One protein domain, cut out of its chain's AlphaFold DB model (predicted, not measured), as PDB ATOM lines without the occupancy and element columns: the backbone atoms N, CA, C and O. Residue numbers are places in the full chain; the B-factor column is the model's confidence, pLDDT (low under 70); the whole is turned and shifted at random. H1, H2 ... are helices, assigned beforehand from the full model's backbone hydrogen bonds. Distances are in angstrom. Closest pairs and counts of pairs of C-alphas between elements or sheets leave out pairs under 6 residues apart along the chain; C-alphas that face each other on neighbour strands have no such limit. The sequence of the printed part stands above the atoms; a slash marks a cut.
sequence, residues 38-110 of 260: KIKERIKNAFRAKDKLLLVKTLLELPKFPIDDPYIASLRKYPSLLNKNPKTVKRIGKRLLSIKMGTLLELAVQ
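What this domain is: This is residues 38 to 110 of the 260 residues of the protein "Restriction endonuclease" of Candidatus Nealsonbacteria bacterium CG10_big_fil_rev_8_21_14_0_10_36_24 (UniProt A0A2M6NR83). The longest helix, H5, crosses the middle helix H2 nearly at right angles; H1 folds back along H2, with H3 and H4 at one end and H6 near H1 at the other. Printed are 73 residues with six named helices, H1 to H6 in order, and no named strand: all helix. The whole is compact, radius of gyration of the C-alphas 11.1 A, spans 29 by 24 by 21 A.

Where its parts are: H5, residues 86 to 97, measures 16.0 A between end C-alphas. H1, residues 38 to 48, 15.6 A, begins at C-alpha 38 (44.314, -48.047, -40.607). H2 is 52 to 60, H3 72 to 77, H4 81 to 84. H6, 101 to 109, ends at C-alpha 109 (49.811, -35.226, -36.051).

How they stand to each other: H5 touches the hub, H2, about perpendicular at 78 degrees; closest C-alphas Lys 52 and Gly 93, 4.4 A. H1 and H2 form a hairpin, touching at Ala 46 and Leu 55, C-alphas 5.1 A apart. Every O i to N i+4 pair is within hydrogen-bond range in H1, H2, H3, H5 and H6; H4 is too short.

The domain as a whole: The printed part has no cut; H2 to H3 is a long link. No printed residue is under 70 in pLDDT.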
ATOM      1  N   LYS A  38      44.316 -46.844 -41.455       94.75
ATOM      2  CA  LYS A  38      44.314 -48.047 -40.607       94.75
ATOM      3  C   LYS A  38      44.685 -47.763 -39.147       94.75
ATOM      4  O   LYS A  38      44.026 -48.255 -38.232       94.75
ATOM      5  N   ILE A  39      45.737 -46.980 -38.895       94.50
ATOM      6  CA  ILE A  39      46.131 -46.636 -37.518       94.50
ATOM      7  C   ILE A  39      45.094 -45.696 -36.893       94.50
ATOM      8  O   ILE A  39      44.711 -45.885 -35.737       94.50
ATOM      9  N   LYS A  40      44.585 -44.725 -37.662       95.38
ATOM     10  CA  LYS A  40      43.548 -43.787 -37.204       95.38
ATOM     11  C   LYS A  40      42.277 -44.519 -36.760       95.38
ATOM     12  O   LYS A  40      41.716 -44.176 -35.721       95.38
ATOM     13  N   GLU A  41      41.844 -45.539 -37.496       96.44
ATOM     14  CA  GLU A  41      40.700 -46.375 -37.112       96.44
ATOM     15  C   GLU A  41      40.962 -47.194 -35.851       96.44
ATOM     16  O   GLU A  41      40.135 -47.195 -34.940       96.44
ATOM     17  N   ARG A  42      42.141 -47.815 -35.729       97.62
ATOM     18  CA  ARG A  42      42.519 -48.545 -34.508       97.62
ATOM     19  C   ARG A  42      42.500 -47.650 -33.267       97.62
ATOM     20  O   ARG A  42      42.001 -48.071 -32.225       97.62
ATOM     21  N   ILE A  43      42.980 -46.409 -33.383       97.44
ATOM     22  CA  ILE A  43      42.913 -45.411 -32.302       97.44
ATOM     23  C   ILE A  43      41.455 -45.110 -31.944       97.44
ATOM     24  O   ILE A  43      41.097 -45.142 -30.766       97.44
ATOM     25  N   LYS A  44      40.603 -44.853 -32.947       97.31
ATOM     26  CA  LYS A  44      39.172 -44.574 -32.739       97.31
ATOM     27  C   LYS A  44      38.465 -45.721 -32.020       97.31
ATOM     28  O   LYS A  44      37.736 -45.470 -31.062       97.31
ATOM     29  N   ASN A  45      38.710 -46.957 -32.447       97.75
ATOM     30  CA  ASN A  45      38.091 -48.148 -31.868       97.75
ATOM     31  C   ASN A  45      38.537 -48.358 -30.418       97.75
ATOM     32  O   ASN A  45      37.691 -48.477 -29.533       97.75
ATOM     33  N   ALA A  46      39.846 -48.295 -30.150       97.81
ATOM     34  CA  ALA A  46      40.383 -48.440 -28.797       97.81
ATOM     35  C   ALA A  46      39.850 -47.364 -27.836       97.81
ATOM     36  O   ALA A  46      39.513 -47.648 -26.687       97.81
ATOM     37  N   PHE A  47      39.731 -46.124 -28.313       97.94
ATOM     38  CA  PHE A  47      39.216 -45.019 -27.512       97.94
ATOM     39  C   PHE A  47      37.724 -45.172 -27.196       97.94
ATOM     40  O   PHE A  47      37.331 -45.004 -26.042       97.94
ATOM     41  N   ARG A  48      36.894 -45.524 -28.192       97.44
ATOM     42  CA  ARG A  48      35.450 -45.769 -28.004       97.44
ATOM     43  C   ARG A  48      35.202 -46.922 -27.032       97.44
ATOM     44  O   ARG A  48      34.386 -46.784 -26.129       97.44
ATOM     45  N   ALA A  49      35.973 -48.001 -27.160       97.88
ATOM     46  CA  ALA A  49      35.938 -49.143 -26.248       97.88
ATOM     47  C   ALA A  49      36.533 -48.843 -24.855       97.88
ATOM     48  O   ALA A  49      36.492 -49.691 -23.969       97.88
ATOM     49  N   LYS A  50      37.117 -47.650 -24.644       97.25
ATOM     50  CA  LYS A  50      37.862 -47.273 -23.428       97.25
ATOM     51  C   LYS A  50      38.985 -48.270 -23.069       97.25
ATOM     52  O   LYS A  50      39.386 -48.366 -21.896       97.25
ATOM     53  N   ASP A  51      39.526 -48.963 -24.075       98.00
ATOM     54  CA  ASP A  51      40.631 -49.914 -23.948       98.00
ATOM     55  C   ASP A  51      41.959 -49.158 -23.850       98.00
ATOM     56  O   ASP A  51      42.559 -48.713 -24.829       98.00
ATOM     57  N   LYS A  52      42.425 -49.007 -22.611       97.81
ATOM     58  CA  LYS A  52      43.629 -48.245 -22.265       97.81
ATOM     59  C   LYS A  52      44.895 -48.896 -22.813       97.81
ATOM     60  O   LYS A  52      45.803 -48.174 -23.217       97.81
ATOM     61  N   LEU A  53      44.969 -50.227 -22.800       97.38
ATOM     62  CA  LEU A  53      46.161 -50.944 -23.242       97.38
ATOM     63  C   LEU A  53      46.283 -50.844 -24.759       97.38
ATOM     64  O   LEU A  53      47.337 -50.443 -25.258       97.38
ATOM     65  N   LEU A  54      45.198 -51.136 -25.482       97.69
ATOM     66  CA  LEU A  54      45.181 -51.046 -26.938       97.69
ATOM     67  C   LEU A  54      45.393 -49.608 -27.419       97.69
ATOM     68  O   LEU A  54      46.128 -49.396 -28.387       97.69
ATOM     69  N   LEU A  55      44.814 -48.619 -26.726       98.12
ATOM     70  CA  LEU A  55      44.993 -47.204 -27.050       98.12
ATOM     71  C   LEU A  55      46.458 -46.776 -26.887       98.12
ATOM     72  O   LEU A  55      47.035 -46.222 -27.821       98.12
ATOM     73  N   VAL A  56      47.083 -47.077 -25.742       98.06
ATOM     74  CA  VAL A  56      48.506 -46.771 -25.508       98.06
ATOM     75  C   VAL A  56      49.385 -47.487 -26.530       98.06
ATOM     76  O   VAL A  56      50.219 -46.844 -27.163       98.06
ATOM     77  N   LYS A  57      49.171 -48.792 -26.744       97.69
ATOM     78  CA  LYS A  57      49.944 -49.598 -27.699       97.69
ATOM     79  C   LYS A  57      49.870 -49.022 -29.114       97.69
ATOM     80  O   LYS A  57      50.905 -48.847 -29.746       97.69
ATOM     81  N   THR A  58      48.672 -48.668 -29.577       97.25
ATOM     82  CA  THR A  58      48.469 -48.120 -30.927       97.25
ATOM     83  C   THR A  58      49.093 -46.729 -31.072       97.25
ATOM     84  O   THR A  58      49.738 -46.444 -32.075       97.25
ATOM     85  N   LEU A  59      48.978 -45.860 -30.061       97.06
ATOM     86  CA  LEU A  59      49.592 -44.526 -30.097       97.06
ATOM     87  C   LEU A  59      51.128 -44.557 -30.023       97.06
ATOM     88  O   LEU A  59      51.780 -43.625 -30.494       97.06
ATOM     89  N   LEU A  60      51.731 -45.612 -29.462       96.88
ATOM     90  CA  LEU A  60      53.190 -45.788 -29.462       96.88
ATOM     91  C   LEU A  60      53.763 -46.049 -30.864       96.88
ATOM     92  O   LEU A  60      54.938 -45.751 -31.081       96.88
ATOM     93  N   GLU A  61      52.947 -46.524 -31.810       95.00
ATOM     94  CA  GLU A  61      53.328 -46.704 -33.222       95.00
ATOM     95  C   GLU A  61      53.496 -45.360 -33.948       95.00
ATOM     96  O   GLU A  61      54.192 -45.272 -34.960       95.00
ATOM     97  N   LEU A  62      52.892 -44.286 -33.429       93.31
ATOM     98  CA  LEU A  62      52.935 -42.978 -34.068       93.31
ATOM     99  C   LEU A  62      54.294 -42.297 -33.894       93.31
ATOM    100  O   LEU A  62      54.885 -42.362 -32.810       93.31
ATOM    101  N   PRO A  63      54.773 -41.517 -34.881       88.12
ATOM    102  CA  PRO A  63      56.013 -40.756 -34.737       88.12
ATOM    103  C   PRO A  63      55.984 -39.745 -33.576       88.12
ATOM    104  O   PRO A  63      57.039 -39.377 -33.055       88.12
ATOM    105  N   LYS A  64      54.797 -39.246 -33.197       91.44
ATOM    106  CA  LYS A  64      54.575 -38.396 -32.018       91.44
ATOM    107  C   LYS A  64      53.580 -39.084 -31.099       91.44
ATOM    108  O   LYS A  64      52.501 -39.456 -31.545       91.44
ATOM    109  N   PHE A  65      53.931 -39.228 -29.826       95.50
ATOM    110  CA  PHE A  65      52.937 -39.598 -28.828       95.50
ATOM    111  C   PHE A  65      52.126 -38.345 -28.449       95.50
ATOM    112  O   PHE A  65      52.741 -37.289 -28.293       95.50
ATOM    113  N   PRO A  66      50.788 -38.412 -28.313       95.19
ATOM    114  CA  PRO A  66      49.954 -37.210 -28.162       95.19
ATOM    115  C   PRO A  66      50.172 -36.411 -26.872       95.19
ATOM    116  O   PRO A  66      49.741 -35.268 -26.783       95.19
ATOM    117  N   ILE A  67      50.796 -37.011 -25.859       94.75
ATOM    118  CA  ILE A  67      51.044 -36.384 -24.559       94.75
ATOM    119  C   ILE A  67      52.493 -36.598 -24.131       94.75
ATOM    120  O   ILE A  67      53.086 -37.636 -24.425       94.75
ATOM    121  N   ASP A  68      53.030 -35.655 -23.366       92.94
ATOM    122  CA  ASP A  68      54.320 -35.841 -22.712       92.94
ATOM    123  C   ASP A  68      54.153 -36.680 -21.445       92.94
ATOM    124  O   ASP A  68      53.348 -36.362 -20.563       92.94
ATOM    125  N   ASP A  69      54.910 -37.770 -21.355       95.56
ATOM    126  CA  ASP A  69      55.015 -38.606 -20.165       95.56
ATOM    127  C   ASP A  69      56.414 -39.254 -20.131       95.56
ATOM    128  O   ASP A  69      56.898 -39.725 -21.171       95.56
ATOM    129  N   PRO A  70      57.096 -39.270 -18.971       94.88
ATOM    130  CA  PRO A  70      58.494 -39.696 -18.879       94.88
ATOM    131  C   PRO A  70      58.723 -41.155 -19.301       94.88
ATOM    132  O   PRO A  70      59.833 -41.514 -19.690       94.88
ATOM    133  N   TYR A  71      57.690 -42.004 -19.278       96.56
ATOM    134  CA  TYR A  71      57.832 -43.429 -19.587       96.56
ATOM    135  C   TYR A  71      57.628 -43.774 -21.067       96.56
ATOM    136  O   TYR A  71      57.914 -44.903 -21.469       96.56
ATOM    137  N   ILE A  72      57.168 -42.836 -21.903       96.81
ATOM    138  CA  ILE A  72      56.834 -43.108 -23.315       96.81
ATOM    139  C   ILE A  72      58.035 -43.631 -24.100       96.81
ATOM    140  O   ILE A  72      57.892 -44.575 -24.877       96.81
ATOM    141  N   ALA A  73      59.221 -43.057 -23.881       94.62
ATOM    142  CA  ALA A  73      60.437 -43.495 -24.560       94.62
ATOM    143  C   ALA A  73      60.774 -44.960 -24.228       94.62
ATOM    144  O   ALA A  73      61.040 -45.755 -25.131       94.62
ATOM    145  N   SER A  74      60.691 -45.336 -22.949       96.31
ATOM    146  CA  SER A  74      60.956 -46.702 -22.483       96.31
ATOM    147  C   SER A  74      59.908 -47.693 -22.984       96.31
ATOM    148  O   SER A  74      60.270 -48.746 -23.504       96.31
ATOM    149  N   LEU A  75      58.618 -47.345 -22.895       97.12
ATOM    150  CA  LEU A  75      57.518 -48.194 -23.372       97.12
ATOM    151  C   LEU A  75      57.580 -48.426 -24.885       97.12
ATOM    152  O   LEU A  75      57.283 -49.524 -25.351       97.12
ATOM    153  N   ARG A  76      57.998 -47.412 -25.651       96.06
ATOM    154  CA  ARG A  76      58.208 -47.532 -27.097       96.06
ATOM    155  C   ARG A  76      59.383 -48.448 -27.430       96.06
ATOM    156  O   ARG A  76      59.275 -49.265 -28.337       96.06
ATOM    157  N   LYS A  77      60.504 -48.292 -26.720       96.06
ATOM    158  CA  LYS A  77      61.736 -49.054 -26.976       96.06
ATOM    159  C   LYS A  77      61.621 -50.516 -26.538       96.06
ATOM    160  O   LYS A  77      62.214 -51.383 -27.171       96.06
ATOM    161  N   TYR A  78      60.855 -50.788 -25.483       96.38
ATOM    162  CA  TYR A  78      60.707 -52.119 -24.897       96.38
ATOM    163  C   TYR A  78      59.221 -52.479 -24.734       96.38
ATOM    164  O   TYR A  78      58.661 -52.308 -23.649       96.38
ATOM    165  N   PRO A  79      58.567 -53.020 -25.783       92.31
ATOM    166  CA  PRO A  79      57.133 -53.325 -25.755       92.31
ATOM    167  C   PRO A  79      56.708 -54.279 -24.631       92.31
ATOM    168  O   PRO A  79      55.584 -54.189 -24.139       92.31
ATOM    169  N   SER A  80      57.607 -55.154 -24.165       95.69
ATOM    170  CA  SER A  80      57.363 -56.047 -23.023       95.69
ATOM    171  C   SER A  80      57.037 -55.293 -21.725       95.69
ATOM    172  O   SER A  80      56.346 -55.831 -20.857       95.69
ATOM    173  N   LEU A  81      57.462 -54.030 -21.595       97.31
ATOM    174  CA  LEU A  81      57.152 -53.187 -20.440       97.31
ATOM    175  C   LEU A  81      55.667 -52.826 -20.339       97.31
ATOM    176  O   LEU A  81      55.218 -52.531 -19.232       97.31
ATOM    177  N   LEU A  82      54.903 -52.882 -21.436       96.19
ATOM    178  CA  LEU A  82      53.458 -52.629 -21.409       96.19
ATOM    179  C   LEU A  82      52.736 -53.620 -20.487       96.19
ATOM    180  O   LEU A  82      51.907 -53.214 -19.675       96.19
ATOM    181  N   ASN A  83      53.115 -54.898 -20.559       94.56
ATOM    182  CA  ASN A  83      52.516 -55.961 -19.750       94.56
ATOM    183  C   ASN A  83      53.111 -56.009 -18.338       94.56
ATOM    184  O   ASN A  83      52.397 -56.280 -17.379       94.56
ATOM    185  N   LYS A  84      54.408 -55.697 -18.193       97.25
ATOM    186  CA  LYS A  84      55.089 -55.681 -16.887       97.25
ATOM    187  C   LYS A  84      54.682 -54.496 -16.001       97.25
ATOM    188  O   LYS A  84      54.877 -54.555 -14.794       97.25
ATOM    189  N   ASN A  85      54.122 -53.423 -16.572       97.88
ATOM    190  CA  ASN A  85      53.806 -52.184 -15.847       97.88
ATOM    191  C   ASN A  85      52.337 -51.744 -16.026       97.88
ATOM    192  O   ASN A  85      52.071 -50.615 -16.460       97.88
ATOM    193  N   PRO A  86      51.350 -52.586 -15.662       97.25
ATOM    194  CA  PRO A  86      49.938 -52.330 -15.952       97.25
ATOM    195  C   PRO A  86      49.397 -51.069 -15.262       97.25
ATOM    196  O   PRO A  86      48.564 -50.361 -15.829       97.25
ATOM    197  N   LYS A  87      49.895 -50.725 -14.062       98.19
ATOM    198  CA  LYS A  87      49.509 -49.493 -13.346       98.19
ATOM    199  C   LYS A  87      49.923 -48.236 -14.123       98.19
ATOM    200  O   LYS A  87      49.112 -47.322 -14.283       98.19
ATOM    201  N   THR A  88      51.141 -48.220 -14.667       97.69
ATOM    202  CA  THR A  88      51.664 -47.121 -15.493       97.69
ATOM    203  C   THR A  88      50.860 -46.974 -16.779       97.69
ATOM    204  O   THR A  88      50.396 -45.876 -17.087       97.69
ATOM    205  N   VAL A  89      50.606 -48.080 -17.486       97.94
ATOM    206  CA  VAL A  89      49.792 -48.069 -18.713       97.94
ATOM    207  C   VAL A  89      48.367 -47.593 -18.426       97.94
ATOM    208  O   VAL A  89      47.843 -46.754 -19.155       97.94
ATOM    209  N   LYS A  90      47.750 -48.043 -17.324       98.19
ATOM    210  CA  LYS A  90      46.415 -47.590 -16.903       98.19
ATOM    211  C   LYS A  90      46.388 -46.087 -16.616       98.19
ATOM    212  O   LYS A  90      45.433 -45.430 -17.028       98.19
ATOM    213  N   ARG A  91      47.406 -45.536 -15.942       98.25
ATOM    214  CA  ARG A  91      47.537 -44.090 -15.669       98.25
ATOM    215  C   ARG A  91      47.630 -43.283 -16.967       98.25
ATOM    216  O   ARG A  91      46.861 -42.342 -17.145       98.25
ATOM    217  N   ILE A  92      48.509 -43.689 -17.886       98.38
ATOM    218  CA  ILE A  92      48.679 -43.037 -19.195       98.38
ATOM    219  C   ILE A  92      47.382 -43.133 -20.008       98.38
ATOM    220  O   ILE A  92      46.877 -42.124 -20.488       98.38
ATOM    221  N   GLY A  93      46.784 -44.325 -20.097       98.19
ATOM    222  CA  GLY A  93      45.529 -44.552 -20.811       98.19
ATOM    223  C   GLY A  93      44.359 -43.736 -20.263       98.19
ATOM    224  O   GLY A  93      43.577 -43.205 -21.043       98.19
ATOM    225  N   LYS A  94      44.251 -43.564 -18.936       98.25
ATOM    226  CA  LYS A  94      43.250 -42.667 -18.331       98.25
ATOM    227  C   LYS A  94      43.433 -41.217 -18.793       98.25
ATOM    228  O   LYS A  94      42.451 -40.594 -19.177       98.25
ATOM    229  N   ARG A  95      44.672 -40.711 -18.802       97.94
ATOM    230  CA  ARG A  95      44.992 -39.350 -19.271       97.94
ATOM    231  C   ARG A  95      44.726 -39.164 -20.768       97.94
ATOM    232  O   ARG A  95      44.336 -38.086 -21.190       97.94
ATOM    233  N   LEU A  96      44.916 -40.203 -21.577       98.12
ATOM    234  CA  LEU A  96      44.566 -40.160 -22.999       98.12
ATOM    235  C   LEU A  96      43.047 -40.109 -23.206       98.12
ATOM    236  O   LEU A  96      42.570 -39.327 -24.019       98.12
ATOM    237  N   LEU A  97      42.290 -40.909 -22.449       97.81
ATOM    238  CA  LEU A  97      40.826 -40.956 -22.530       97.81
ATOM    239  C   LEU A  97      40.140 -39.693 -21.985       97.81
ATOM    240  O   LEU A  97      38.979 -39.464 -22.307       97.81
ATOM    241  N   SER A  98      40.827 -38.870 -21.183       97.44
ATOM    242  CA  SER A  98      40.301 -37.571 -20.739       97.44
ATOM    243  C   SER A  98      40.406 -36.472 -21.804       97.44
ATOM    244  O   SER A  98      39.850 -35.395 -21.614       97.44
ATOM    245  N   ILE A  99      41.116 -36.712 -22.913       96.50
ATOM    246  CA  ILE A  99      41.251 -35.773 -24.037       96.50
ATOM    247  C   ILE A  99      40.208 -36.127 -25.101       96.50
ATOM    248  O   ILE A  99      40.048 -37.296 -25.444       96.50
ATOM    249  N   LYS A 100      39.516 -35.133 -25.673       97.00
ATOM    250  CA  LYS A 100      38.576 -35.362 -26.785       97.00
ATOM    251  C   LYS A 100      39.293 -36.039 -27.965       97.00
ATOM    252  O   LYS A 100      40.402 -35.650 -28.319       97.00
ATOM    253  N   MET A 101      38.639 -37.002 -28.622       95.56
ATOM    254  CA  MET A 101      39.208 -37.759 -29.754       95.56
ATOM    255  C   MET A 101      39.804 -36.861 -30.852       95.56
ATOM    256  O   MET A 101      40.892 -37.149 -31.344       95.56
ATOM    257  N   GLY A 102      39.117 -35.774 -31.226       93.88
ATOM    258  CA  GLY A 102      39.624 -34.815 -32.217       93.88
ATOM    259  C   GLY A 102      40.973 -34.228 -31.795       93.88
ATOM    260  O   GLY A 102      41.970 -34.410 -32.488       93.88
ATOM    261  N   THR A 103      41.028 -33.661 -30.589       95.56
ATOM    262  CA  THR A 103      42.247 -33.103 -29.989       95.56
ATOM    263  C   THR A 103      43.359 -34.144 -29.838       95.56
ATOM    264  O   THR A 103      44.526 -33.850 -30.077       95.56
ATOM    265  N   LEU A 104      43.023 -35.387 -29.481       95.75
ATOM    266  CA  LEU A 104      44.000 -36.472 -29.386       95.75
ATOM    267  C   LEU A 104      44.693 -36.720 -30.734       95.75
ATOM    268  O   LEU A 104      45.913 -36.876 -30.778       95.75
ATOM    269  N   LEU A 105      43.921 -36.749 -31.824       93.88
ATOM    270  CA  LEU A 105      44.452 -36.928 -33.174       93.88
ATOM    271  C   LEU A 105      45.265 -35.710 -33.623       93.88
ATOM    272  O   LEU A 105      46.349 -35.899 -34.167       93.88
ATOM    273  N   GLU A 106      44.800 -34.491 -33.341       92.44
ATOM    274  CA  GLU A 106      45.535 -33.246 -33.616       92.44
ATOM    275  C   GLU A 106      46.919 -33.244 -32.955       92.44
ATOM    276  O   GLU A 106      47.933 -33.016 -33.617       92.44
ATOM    277  N   LEU A 107      46.988 -33.583 -31.664       93.06
ATOM    278  CA  LEU A 107      48.245 -33.689 -30.918       93.06
ATOM    279  C   LEU A 107      49.191 -34.742 -31.513       93.06
ATOM    280  O   LEU A 107      50.411 -34.552 -31.541       93.06
ATOM    281  N   ALA A 108      48.630 -35.841 -32.021       91.25
ATOM    282  CA  ALA A 108      49.378 -36.935 -32.626       91.25
ATOM    283  C   ALA A 108      50.001 -36.571 -33.985       91.25
ATOM    284  O   ALA A 108      51.058 -37.095 -34.350       91.25
ATOM    285  N   VAL A 109      49.361 -35.660 -34.723       90.56
ATOM    286  CA  VAL A 109      49.811 -35.226 -36.051       90.56
ATOM    287  C   VAL A 109      50.659 -33.955 -36.030       90.56
ATOM    288  O   VAL A 109      51.201 -33.565 -37.062       90.56
ATOM    289  N   GLN A 110      50.828 -33.310 -34.871       87.06
ATOM    290  CA  GLN A 110      51.627 -32.089 -34.769       87.06
ATOM    291  C   GLN A 110      53.034 -32.259 -35.384       87.06
ATOM    292  O   GLN A 110      53.679 -33.299 -35.175       87.06
TER     293      GLN A 110